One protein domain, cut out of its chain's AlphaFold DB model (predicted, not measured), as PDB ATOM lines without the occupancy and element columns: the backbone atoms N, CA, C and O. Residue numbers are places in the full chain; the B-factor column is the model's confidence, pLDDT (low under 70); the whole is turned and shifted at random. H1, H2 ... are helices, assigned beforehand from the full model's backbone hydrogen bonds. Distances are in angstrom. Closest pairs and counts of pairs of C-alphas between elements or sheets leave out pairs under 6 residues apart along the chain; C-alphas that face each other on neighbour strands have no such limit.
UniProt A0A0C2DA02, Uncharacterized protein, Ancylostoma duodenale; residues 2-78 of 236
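AT A GLANCE: This is residues 2 to 78 of the 236 residues of an uncharacterized protein of Ancylostoma duodenale (UniProt A0A0C2DA02). H2 crosses the long helix H5, and H3 folds back from H2 as a hairpin. H1 lies alone at one end of the long axis; residues 71 to 78 stick out at the other. The 77 printed residues, with five named helices in the order H1 to H5 and no named strand, are all helix in class. The whole is loose, with radius of gyration of the C-alphas 14.7 A, spanning 48 by 24 by 19 A.

HOW THE PARTS SIT: H1, residues 2 to 9, touches no helix. H2, residues 17 to 30, and H3, residues 32 to 40, form a helical hairpin; their closest C-alphas, Tyr 28 and Thr 35, are 5.3 A apart. H4, residues 42 to 46, is close to but not clearly touching H5, residues 56 to 76; their closest C-alphas, Arg 45 and Asp 56, are 6.4 A apart. H2 and H5 touch at a steep tilt of 50 degrees, the same way; their closest C-alphas, Ala 21 and Ala 62, are 4.7 A apart. Every O i to N i+4 pair is within hydrogen-bond range in H1, H2, H3 and H5; H4 has 0 of 1, but 2 of 2 O i to N i+3 pairs.

IN THESE COORDINATES: H1 begins at C-alpha 2 (360.663, 215.751, 278.229). H2 is 20.0 A long and H5 30.0 A, ending at C-alpha 76 (348.102, 195.649, 317.029).

THE WHOLE: The C-alphas farthest apart, Gly 2 and Arg 78, are 49.0 A apart. The printed part has no cut and no long link. Residues 2 to 15 and 35 to 56 have pLDDT under 70.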
ATOM      1  N   GLY A   2     361.648 214.661 278.403       53.75
ATOM      2  CA  GLY A   2     360.663 215.751 278.229       53.75
ATOM      3  C   GLY A   2     359.173 215.387 278.366       53.75
ATOM      4  O   GLY A   2     358.396 216.191 278.872       53.75
ATOM      5  N   THR A   3     358.752 214.174 277.998       57.81
ATOM      6  CA  THR A   3     357.326 213.780 278.022       57.81
ATOM      7  C   THR A   3     356.759 213.671 279.440       57.81
ATOM      8  O   THR A   3     355.646 214.114 279.704       57.81
ATOM      9  N   LYS A   4     357.546 213.138 280.384       49.75
ATOM     10  CA  LYS A   4     357.133 212.952 281.787       49.75
ATOM     11  C   LYS A   4     356.981 214.295 282.516       49.75
ATOM     12  O   LYS A   4     356.067 214.464 283.313       49.75
ATOM     13  N   MET A   5     357.845 215.260 282.188       51.50
ATOM     14  CA  MET A   5     357.815 216.620 282.741       51.50
ATOM     15  C   MET A   5     356.646 217.446 282.189       51.50
ATOM     16  O   MET A   5     356.021 218.196 282.934       51.50
ATOM     17  N   LYS A   6     356.298 217.268 280.907       57.19
ATOM     18  CA  LYS A   6     355.124 217.911 280.298       57.19
ATOM     19  C   LYS A   6     353.814 217.438 280.947       57.19
ATOM     20  O   LYS A   6     352.999 218.266 281.335       57.19
ATOM     21  N   LEU A   7     353.673 216.129 281.164       56.62
ATOM     22  CA  LEU A   7     352.510 215.535 281.839       56.62
ATOM     23  C   LEU A   7     352.385 215.980 283.309       56.62
ATOM     24  O   LEU A   7     351.281 216.170 283.808       56.62
ATOM     25  N   TYR A   8     353.501 216.211 284.008       52.03
ATOM     26  CA  TYR A   8     353.475 216.772 285.363       52.03
ATOM     27  C   TYR A   8     352.966 218.229 285.384       52.03
ATOM     28  O   TYR A   8     352.109 218.565 286.200       52.03
ATOM     29  N   ARG A   9     353.413 219.082 284.442       55.09
ATOM     30  CA  ARG A   9     352.944 220.484 284.310       55.09
ATOM     31  C   ARG A   9     351.448 220.601 284.021       55.09
ATOM     32  O   ARG A   9     350.811 221.539 284.484       55.09
ATOM     33  N   GLU A  10     350.888 219.639 283.297       65.56
ATOM     34  CA  GLU A  10     349.455 219.564 282.989       65.56
ATOM     35  C   GLU A  10     348.618 218.977 284.153       65.56
ATOM     36  O   GLU A  10     347.420 218.759 283.999       65.56
ATOM     37  N   ARG A  11     349.226 218.723 285.329       53.22
ATOM     38  CA  ARG A  11     348.647 217.979 286.472       53.22
ATOM     39  C   ARG A  11     348.203 216.546 286.140       53.22
ATOM     40  O   ARG A  11     347.435 215.953 286.892       53.22
ATOM     41  N   VAL A  12     348.711 215.961 285.057       51.75
ATOM     42  CA  VAL A  12     348.400 214.578 284.651       51.75
ATOM     43  C   VAL A  12     349.148 213.558 285.521       51.75
ATOM     44  O   VAL A  12     348.720 212.415 285.642       51.75
ATOM     45  N   ILE A  13     350.246 213.962 286.171       51.25
ATOM     46  CA  ILE A  13     351.014 213.123 287.098       51.25
ATOM     47  C   ILE A  13     351.109 213.853 288.438       51.25
ATOM     48  O   ILE A  13     351.862 214.811 288.567       51.25
ATOM     49  N   THR A  14     350.357 213.419 289.442       59.16
ATOM     50  CA  THR A  14     350.564 213.818 290.840       59.16
ATOM     51  C   THR A  14     351.478 212.805 291.520       59.16
ATOM     52  O   THR A  14     351.480 211.621 291.180       59.16
ATOM     53  N   LEU A  15     352.299 213.264 292.467       65.19
ATOM     54  CA  LEU A  15     353.069 212.346 293.297       65.19
ATOM     55  C   LEU A  15     352.074 211.601 294.189       65.19
ATOM     56  O   LEU A  15     351.448 212.208 295.057       65.19
ATOM     57  N   ASP A  16     351.887 210.310 293.927       78.19
ATOM     58  CA  ASP A  16     350.995 209.465 294.714       78.19
ATOM     59  C   ASP A  16     351.589 209.303 296.122       78.19
ATOM     60  O   ASP A  16     352.521 208.530 296.363       78.19
ATOM     61  N   THR A  17     351.065 210.099 297.052       80.94
ATOM     62  CA  THR A  17     351.473 210.124 298.459       80.94
ATOM     63  C   THR A  17     351.243 208.783 299.141       80.94
ATOM     64  O   THR A  17     352.007 208.410 300.031       80.94
ATOM     65  N   ASP A  18     350.237 208.027 298.707       81.50
ATOM     66  CA  ASP A  18     349.924 206.714 299.248       81.50
ATOM     67  C   ASP A  18     350.891 205.647 298.714       81.50
ATOM     68  O   ASP A  18     351.381 204.809 299.479       81.50
ATOM     69  N   ALA A  19     351.264 205.719 297.431       84.75
ATOM     70  CA  ALA A  19     352.348 204.901 296.887       84.75
ATOM     71  C   ALA A  19     353.683 205.192 297.585       84.75
ATOM     72  O   ALA A  19     354.375 204.252 297.979       84.75
ATOM     73  N   LEU A  20     354.016 206.466 297.811       82.94
ATOM     74  CA  LEU A  20     355.216 206.843 298.559       82.94
ATOM     75  C   LEU A  20     355.174 206.299 299.996       82.94
ATOM     76  O   LEU A  20     356.156 205.721 300.461       82.94
ATOM     77  N   ALA A  21     354.032 206.404 300.680       83.94
ATOM     78  CA  ALA A  21     353.857 205.845 302.017       83.94
ATOM     79  C   ALA A  21     354.017 204.312 302.038       83.94
ATOM     80  O   ALA A  21     354.616 203.766 302.963       83.94
ATOM     81  N   ARG A  22     353.523 203.593 301.020       84.31
ATOM     82  CA  ARG A  22     353.742 202.141 300.884       84.31
ATOM     83  C   ARG A  22     355.221 201.799 300.718       84.31
ATOM     84  O   ARG A  22     355.706 200.905 301.403       84.31
ATOM     85  N   VAL A  23     355.938 202.513 299.849       85.06
ATOM     86  CA  VAL A  23     357.376 202.283 299.617       85.06
ATOM     87  C   VAL A  23     358.181 202.538 300.889       85.06
ATOM     88  O   VAL A  23     358.995 201.702 301.271       85.06
ATOM     89  N   LEU A  24     357.917 203.649 301.580       82.81
ATOM     90  CA  LEU A  24     358.572 203.976 302.848       82.81
ATOM     91  C   LEU A  24     358.288 202.927 303.931       82.81
ATOM     92  O   LEU A  24     359.189 202.581 304.690       82.81
ATOM     93  N   LYS A  25     357.069 202.376 303.980       83.19
ATOM     94  CA  LYS A  25     356.730 201.283 304.899       83.19
ATOM     95  C   LYS A  25     357.505 199.999 304.578       83.19
ATOM     96  O   LYS A  25     358.105 199.426 305.477       83.19
ATOM     97  N   VAL A  26     357.574 199.597 303.307       84.56
ATOM     98  CA  VAL A  26     358.378 198.432 302.888       84.56
ATOM     99  C   VAL A  26     359.855 198.632 303.228       84.56
ATOM    100  O   VAL A  26     360.511 197.700 303.684       84.56
ATOM    101  N   ALA A  27     360.381 199.840 303.030       83.25
ATOM    102  CA  ALA A  27     361.755 200.149 303.396       83.25
ATOM    103  C   ALA A  27     361.981 200.044 304.911       83.25
ATOM    104  O   ALA A  27     362.994 199.482 305.315       83.25
ATOM    105  N   TYR A  28     361.025 200.492 305.733       80.12
ATOM    106  CA  TYR A  28     361.083 200.349 307.192       80.12
ATOM    107  C   TYR A  28     361.157 198.878 307.605       80.12
ATOM    108  O   TYR A  28     362.022 198.495 308.388       80.12
ATOM    109  N   ASP A  29     360.314 198.034 307.006       80.06
ATOM    110  CA  ASP A  29     360.259 196.601 307.317       80.06
ATOM    111  C   ASP A  29     361.541 195.848 306.915       80.06
ATOM    112  O   ASP A  29     361.808 194.755 307.415       80.06
ATOM    113  N   ARG A  30     362.337 196.410 305.998       84.44
ATOM    114  CA  ARG A  30     363.591 195.815 305.509       84.44
ATOM    115  C   ARG A  30     364.845 196.442 306.116       84.44
ATOM    116  O   ARG A  30     365.857 195.756 306.206       84.44
ATOM    117  N   CYS A  31     364.801 197.719 306.497       80.88
ATOM    118  CA  CYS A  31     365.933 198.472 307.030       80.88
ATOM    119  C   CYS A  31     365.445 199.658 307.880       80.88
ATOM    120  O   CYS A  31     365.349 200.796 307.411       80.88
ATOM    121  N   VAL A  32     365.170 199.377 309.156       74.75
ATOM    122  CA  VAL A  32     364.693 200.368 310.137       74.75
ATOM    123  C   VAL A  32     365.649 201.562 310.235       74.75
ATOM    124  O   VAL A  32     365.205 202.709 310.202       74.75
ATOM    125  N   GLU A  33     366.960 201.304 310.251       75.06
ATOM    126  CA  GLU A  33     368.026 202.313 310.351       75.06
ATOM    127  C   GLU A  33     367.973 203.336 309.206       75.06
ATOM    128  O   GLU A  33     368.087 204.543 309.429       75.06
ATOM    129  N   TRP A  34     367.741 202.867 307.974       74.12
ATOM    130  CA  TRP A  34     367.621 203.737 306.807       74.12
ATOM    131  C   TRP A  34     366.361 204.598 306.883       74.12
ATOM    132  O   TRP A  34     366.407 205.799 306.620       74.12
ATOM    133  N   THR A  35     365.230 204.025 307.296       67.44
ATOM    134  CA  THR A  35     363.996 204.803 307.457       67.44
ATOM    135  C   THR A  35     364.038 205.791 308.612       67.44
ATOM    136  O   THR A  35     363.513 206.894 308.456       67.44
ATOM    137  N   ASP A  36     364.691 205.466 309.728       69.06
ATOM    138  CA  ASP A  36     364.889 206.398 310.841       69.06
ATOM    139  C   ASP A  36     365.788 207.565 310.425       69.06
ATOM    140  O   ASP A  36     365.476 208.724 310.721       69.06
ATOM    141  N   PHE A  37     366.843 207.288 309.653       69.12
ATOM    142  CA  PHE A  37     367.681 208.314 309.038       69.12
ATOM    143  C   PHE A  37     366.860 209.228 308.119       69.12
ATOM    144  O   PHE A  37     366.884 210.451 308.271       69.12
ATOM    145  N   VAL A  38     366.071 208.656 307.210       66.75
ATOM    146  CA  VAL A  38     365.224 209.394 306.261       66.75
ATOM    147  C   VAL A  38     364.143 210.224 306.973       66.75
ATOM    148  O   VAL A  38     363.861 211.351 306.565       66.75
ATOM    149  N   CYS A  39     363.562 209.711 308.060       62.75
ATOM    150  CA  CYS A  39     362.535 210.398 308.849       62.75
ATOM    151  C   CYS A  39     363.088 211.506 309.761       62.75
ATOM    152  O   CYS A  39     362.327 212.400 310.144       62.75
ATOM    153  N   SER A  40     364.368 211.431 310.135       66.75
ATOM    154  CA  SER A  40     365.030 212.370 311.057       66.75
ATOM    155  C   SER A  40     365.873 213.424 310.332       66.75
ATOM    156  O   SER A  40     366.216 214.462 310.900       66.75
ATOM    157  N   THR A  41     366.205 213.188 309.062       65.69
ATOM    158  CA  THR A  41     367.060 214.080 308.280       65.69
ATOM    159  C   THR A  41     366.261 215.250 307.708       65.69
ATOM    160  O   THR A  41     365.617 215.153 306.666       65.69
ATOM    161  N   ASN A  42     366.404 216.424 308.332       62.94
ATOM    162  CA  ASN A  42     365.899 217.701 307.799       62.94
ATOM    163  C   ASN A  42     366.516 218.083 306.437       62.94
ATOM    164  O   ASN A  42     366.058 219.027 305.799       62.94
ATOM    165  N   GLY A  43     367.563 217.382 305.988       59.12
ATOM    166  CA  GLY A  43     368.213 217.595 304.693       59.12
ATOM    167  C   GLY A  43     367.296 217.360 303.492       59.12
ATOM    168  O   GLY A  43     367.467 218.035 302.484       59.12
ATOM    169  N   ILE A  44     366.271 216.508 303.616       59.44
ATOM    170  CA  ILE A  44     365.294 216.291 302.533       59.44
ATOM    171  C   ILE A  44     364.504 217.580 302.241       59.44
ATOM    172  O   ILE A  44     364.203 217.877 301.090       59.44
ATOM    173  N   ARG A  45     364.283 218.423 303.258       57.38
ATOM    174  CA  ARG A  45     363.659 219.753 303.115       57.38
ATOM    175  C   ARG A  45     364.574 220.796 302.468       57.38
ATOM    176  O   ARG A  45     364.143 221.908 302.196       57.38
ATOM    177  N   LYS A  46     365.861 220.481 302.281       61.03
ATOM    178  CA  LYS A  46     366.850 221.379 301.662       61.03
ATOM    179  C   LYS A  46     367.028 221.121 300.166       61.03
ATOM    180  O   LYS A  46     367.862 221.780 299.547       61.03
ATOM    181  N   HIS A  47     366.302 220.166 299.581       59.34
ATOM    182  CA  HIS A  47     366.365 219.962 298.139       59.34
ATOM    183  C   HIS A  47     365.837 221.204 297.418       59.34
ATOM    184  O   HIS A  47     364.750 221.697 297.715       59.34
ATOM    185  N   ALA A  48     366.638 221.718 296.480       55.38
ATOM    186  CA  ALA A  48     366.234 222.825 295.630       55.38
ATOM    187  C   ALA A  48     364.925 222.470 294.919       55.38
ATOM    188  O   ALA A  48     364.742 221.337 294.464       55.38
ATOM    189  N   THR A  49     364.016 223.439 294.829       59.16
ATOM    190  CA  THR A  49     362.779 223.267 294.071       59.16
ATOM    191  C   THR A  49     363.130 222.884 292.639       59.16
ATOM    192  O   THR A  49     363.954 223.520 291.981       59.16
ATOM    193  N   VAL A  50     362.510 221.819 292.140       57.59
ATOM    194  CA  VAL A  50     362.647 221.457 290.732       57.59
ATOM    195  C   VAL A  50     361.568 222.231 289.990       57.59
ATOM    196  O   VAL A  50     360.381 222.018 290.225       57.59
ATOM    197  N   GLU A  51     361.975 223.178 289.144       53.16
ATOM    198  CA  GLU A  51     361.062 224.005 288.337       53.16
ATOM    199  C   GLU A  51     359.952 224.698 289.161       53.16
ATOM    200  O   GLU A  51     358.774 224.626 288.810       53.16
ATOM    201  N   ASN A  52     360.303 225.356 290.274       56.59
ATOM    202  CA  ASN A  52     359.376 226.062 291.182       56.59
ATOM    203  C   ASN A  52     358.347 225.185 291.921       56.59
ATOM    204  O   ASN A  52     357.446 225.721 292.566       56.59
ATOM    205  N   HIS A  53     358.479 223.856 291.887       54.84
ATOM    206  CA  HIS A  53     357.626 222.952 292.656       54.84
ATOM    207  C   HIS A  53     358.365 222.459 293.908       54.84
ATOM    208  O   HIS A  53     359.451 221.884 293.817       54.84
ATOM    209  N   SER A  54     357.773 222.699 295.083       57.94
ATOM    210  CA  SER A  54     358.219 222.112 296.352       57.94
ATOM    211  C   SER A  54     357.548 220.750 296.548       57.94
ATOM    212  O   SER A  54     356.338 220.601 296.364       57.94
ATOM    213  N   PHE A  55     358.347 219.751 296.923       61.56
ATOM    214  CA  PHE A  55     357.892 218.393 297.240       61.56
ATOM    215  C   PHE A  55     357.536 218.216 298.726       61.56
ATOM    216  O   PHE A  55     357.094 217.137 299.128       61.56
ATOM    217  N   ASP A  56     357.694 219.266 299.536       65.25
ATOM    218  CA  ASP A  56     357.667 219.176 300.999       65.25
ATOM    219  C   ASP A  56     356.307 218.691 301.522       65.25
ATOM    220  O   ASP A  56     356.244 217.818 302.385       65.25
ATOM    221  N   GLY A  57     355.201 219.166 300.935       70.00
ATOM    222  CA  GLY A  57     353.849 218.815 301.389       70.00
ATOM    223  C   GLY A  57     353.467 217.348 301.157       70.00
ATOM    224  O   GLY A  57     352.863 216.714 302.028       70.00
ATOM    225  N   ALA A  58     353.835 216.783 300.004       71.62
ATOM    226  CA  ALA A  58     353.559 215.381 299.680       71.62
ATOM    227  C   ALA A  58     354.403 214.436 300.549       71.62
ATOM    228  O   ALA A  58     353.909 213.417 301.035       71.62
ATOM    229  N   TYR A  59     355.658 214.815 300.790       73.56
ATOM    230  CA  TYR A  59     356.591 214.051 301.602       73.56
ATOM    231  C   TYR A  59     356.212 214.058 303.088       73.56
ATOM    232  O   TYR A  59     356.119 212.995 303.699       73.56
ATOM    233  N   ASP A  60     355.892 215.226 303.657       76.62
ATOM    234  CA  ASP A  60     355.420 215.344 305.043       76.62
ATOM    235  C   ASP A  60     354.115 214.557 305.264       76.62
ATOM    236  O   ASP A  60     353.918 213.940 306.315       76.62
ATOM    237  N   THR A  61     353.224 214.549 304.267       82.50
ATOM    238  CA  THR A  61     351.980 213.767 304.307       82.50
ATOM    239  C   THR A  61     352.269 212.266 304.299       82.50
ATOM    240  O   THR A  61     351.756 211.541 305.152       82.50
ATOM    241  N   ALA A  62     353.127 211.797 303.388       81.31
ATOM    242  CA  ALA A  62     353.507 210.389 303.304       81.31
ATOM    243  C   ALA A  62     354.244 209.915 304.568       81.31
ATOM    244  O   ALA A  62     353.912 208.866 305.115       81.31
ATOM    245  N   LEU A  63     355.185 210.709 305.092       79.38
ATOM    246  CA  LEU A  63     355.892 210.415 306.341       79.38
ATOM    247  C   LEU A  63     354.945 210.311 307.536       79.38
ATOM    248  O   LEU A  63     355.085 209.404 308.356       79.38
ATOM    249  N   ARG A  64     353.977 211.228 307.647       82.94
ATOM    250  CA  ARG A  64     352.963 211.180 308.706       82.94
ATOM    251  C   ARG A  64     352.153 209.892 308.621       82.94
ATOM    252  O   ARG A  64     352.045 209.195 309.624       82.94
ATOM    253  N   ALA A  65     351.682 209.540 307.424       85.31
ATOM    254  CA  ALA A  65     350.935 208.309 307.190       85.31
ATOM    255  C   ALA A  65     351.753 207.051 307.535       85.31
ATOM    256  O   ALA A  65     351.225 206.112 308.124       85.31
ATOM    257  N   VAL A  66     353.053 207.029 307.219       83.56
ATOM    258  CA  VAL A  66     353.953 205.916 307.568       83.56
ATOM    259  C   VAL A  66     354.122 205.794 309.080       83.56
ATOM    260  O   VAL A  66     353.948 204.703 309.617       83.56
ATOM    261  N   LYS A  67     354.400 206.902 309.782       81.69
ATOM    262  CA  LYS A  67     354.524 206.917 311.251       81.69
ATOM    263  C   LYS A  67     353.245 206.427 311.929       81.69
ATOM    264  O   LYS A  67     353.306 205.662 312.888       81.69
ATOM    265  N   GLU A  68     352.093 206.831 311.406       83.62
ATOM    266  CA  GLU A  68     350.785 206.423 311.914       83.62
ATOM    267  C   GLU A  68     350.521 204.928 311.666       83.62
ATOM    268  O   GLU A  68     350.137 204.221 312.595       83.62
ATOM    269  N   ARG A  69     350.843 204.407 310.469       82.81
ATOM    270  CA  ARG A  69     350.770 202.966 310.148       82.81
ATOM    271  C   ARG A  69     351.683 202.121 311.036       82.81
ATOM    272  O   ARG A  69     351.237 201.098 311.544       82.81
ATOM    273  N   ILE A  70     352.932 202.544 311.244       82.06
ATOM    274  CA  ILE A  70     353.888 201.844 312.120       82.06
ATOM    275  C   ILE A  70     353.391 201.853 313.569       82.06
ATOM    276  O   ILE A  70     353.452 200.829 314.248       82.06
ATOM    277  N   SER A  71     352.874 202.988 314.046       78.50
ATOM    278  CA  SER A  71     352.302 203.109 315.392       78.50
ATOM    279  C   SER A  71     351.092 202.191 315.581       78.50
ATOM    280  O   SER A  71     350.991 201.493 316.590       78.50
ATOM    281  N   GLU A  72     350.198 202.147 314.593       80.62
ATOM    282  CA  GLU A  72     349.006 201.300 314.597       80.62
ATOM    283  C   GLU A  72     349.360 199.809 314.535       80.62
ATOM    284  O   GLU A  72     348.834 199.014 315.309       80.62
ATOM    285  N   GLU A  73     350.304 199.416 313.681       79.94
ATOM    286  CA  GLU A  73     350.797 198.040 313.629       79.94
ATOM    287  C   GLU A  73     351.488 197.637 314.936       79.94
ATOM    288  O   GLU A  73     351.196 196.581 315.493       79.94
ATOM    289  N   SER A  74     352.329 198.512 315.492       75.88
ATOM    290  CA  SER A  74     352.950 198.295 316.802       75.88
ATOM    291  C   SER A  74     351.895 198.120 317.892       75.88
ATOM    292  O   SER A  74     352.054 197.290 318.777       75.88
ATOM    293  N   ARG A  75     350.796 198.881 317.838       77.81
ATOM    294  CA  ARG A  75     349.652 198.752 318.751       77.81
ATOM    295  C   ARG A  75     348.911 197.427 318.581       77.81
ATOM    296  O   ARG A  75     348.492 196.865 319.589       77.81
ATOM    297  N   ARG A  76     348.756 196.935 317.348       74.50
ATOM    298  CA  ARG A  76     348.102 195.649 317.029       74.50
ATOM    299  C   ARG A  76     348.948 194.439 317.411       74.50
ATOM    300  O   ARG A  76     348.396 193.440 317.852       74.50
ATOM    301  N   ASN A  77     350.266 194.552 317.279       75.75
ATOM    302  CA  ASN A  77     351.206 193.455 317.504       75.75
ATOM    303  C   ASN A  77     351.714 193.368 318.954       75.75
ATOM    304  O   ASN A  77     352.547 192.514 319.258       75.75
ATOM    305  N   ARG A  78     351.245 194.233 319.867       79.38
ATOM    306  CA  ARG A  78     351.601 194.149 321.293       79.38
ATOM    307  C   ARG A  78     351.143 192.807 321.861       79.38
ATOM    308  O   ARG A  78     349.965 192.461 321.793       79.38
TER     309      ARG A  78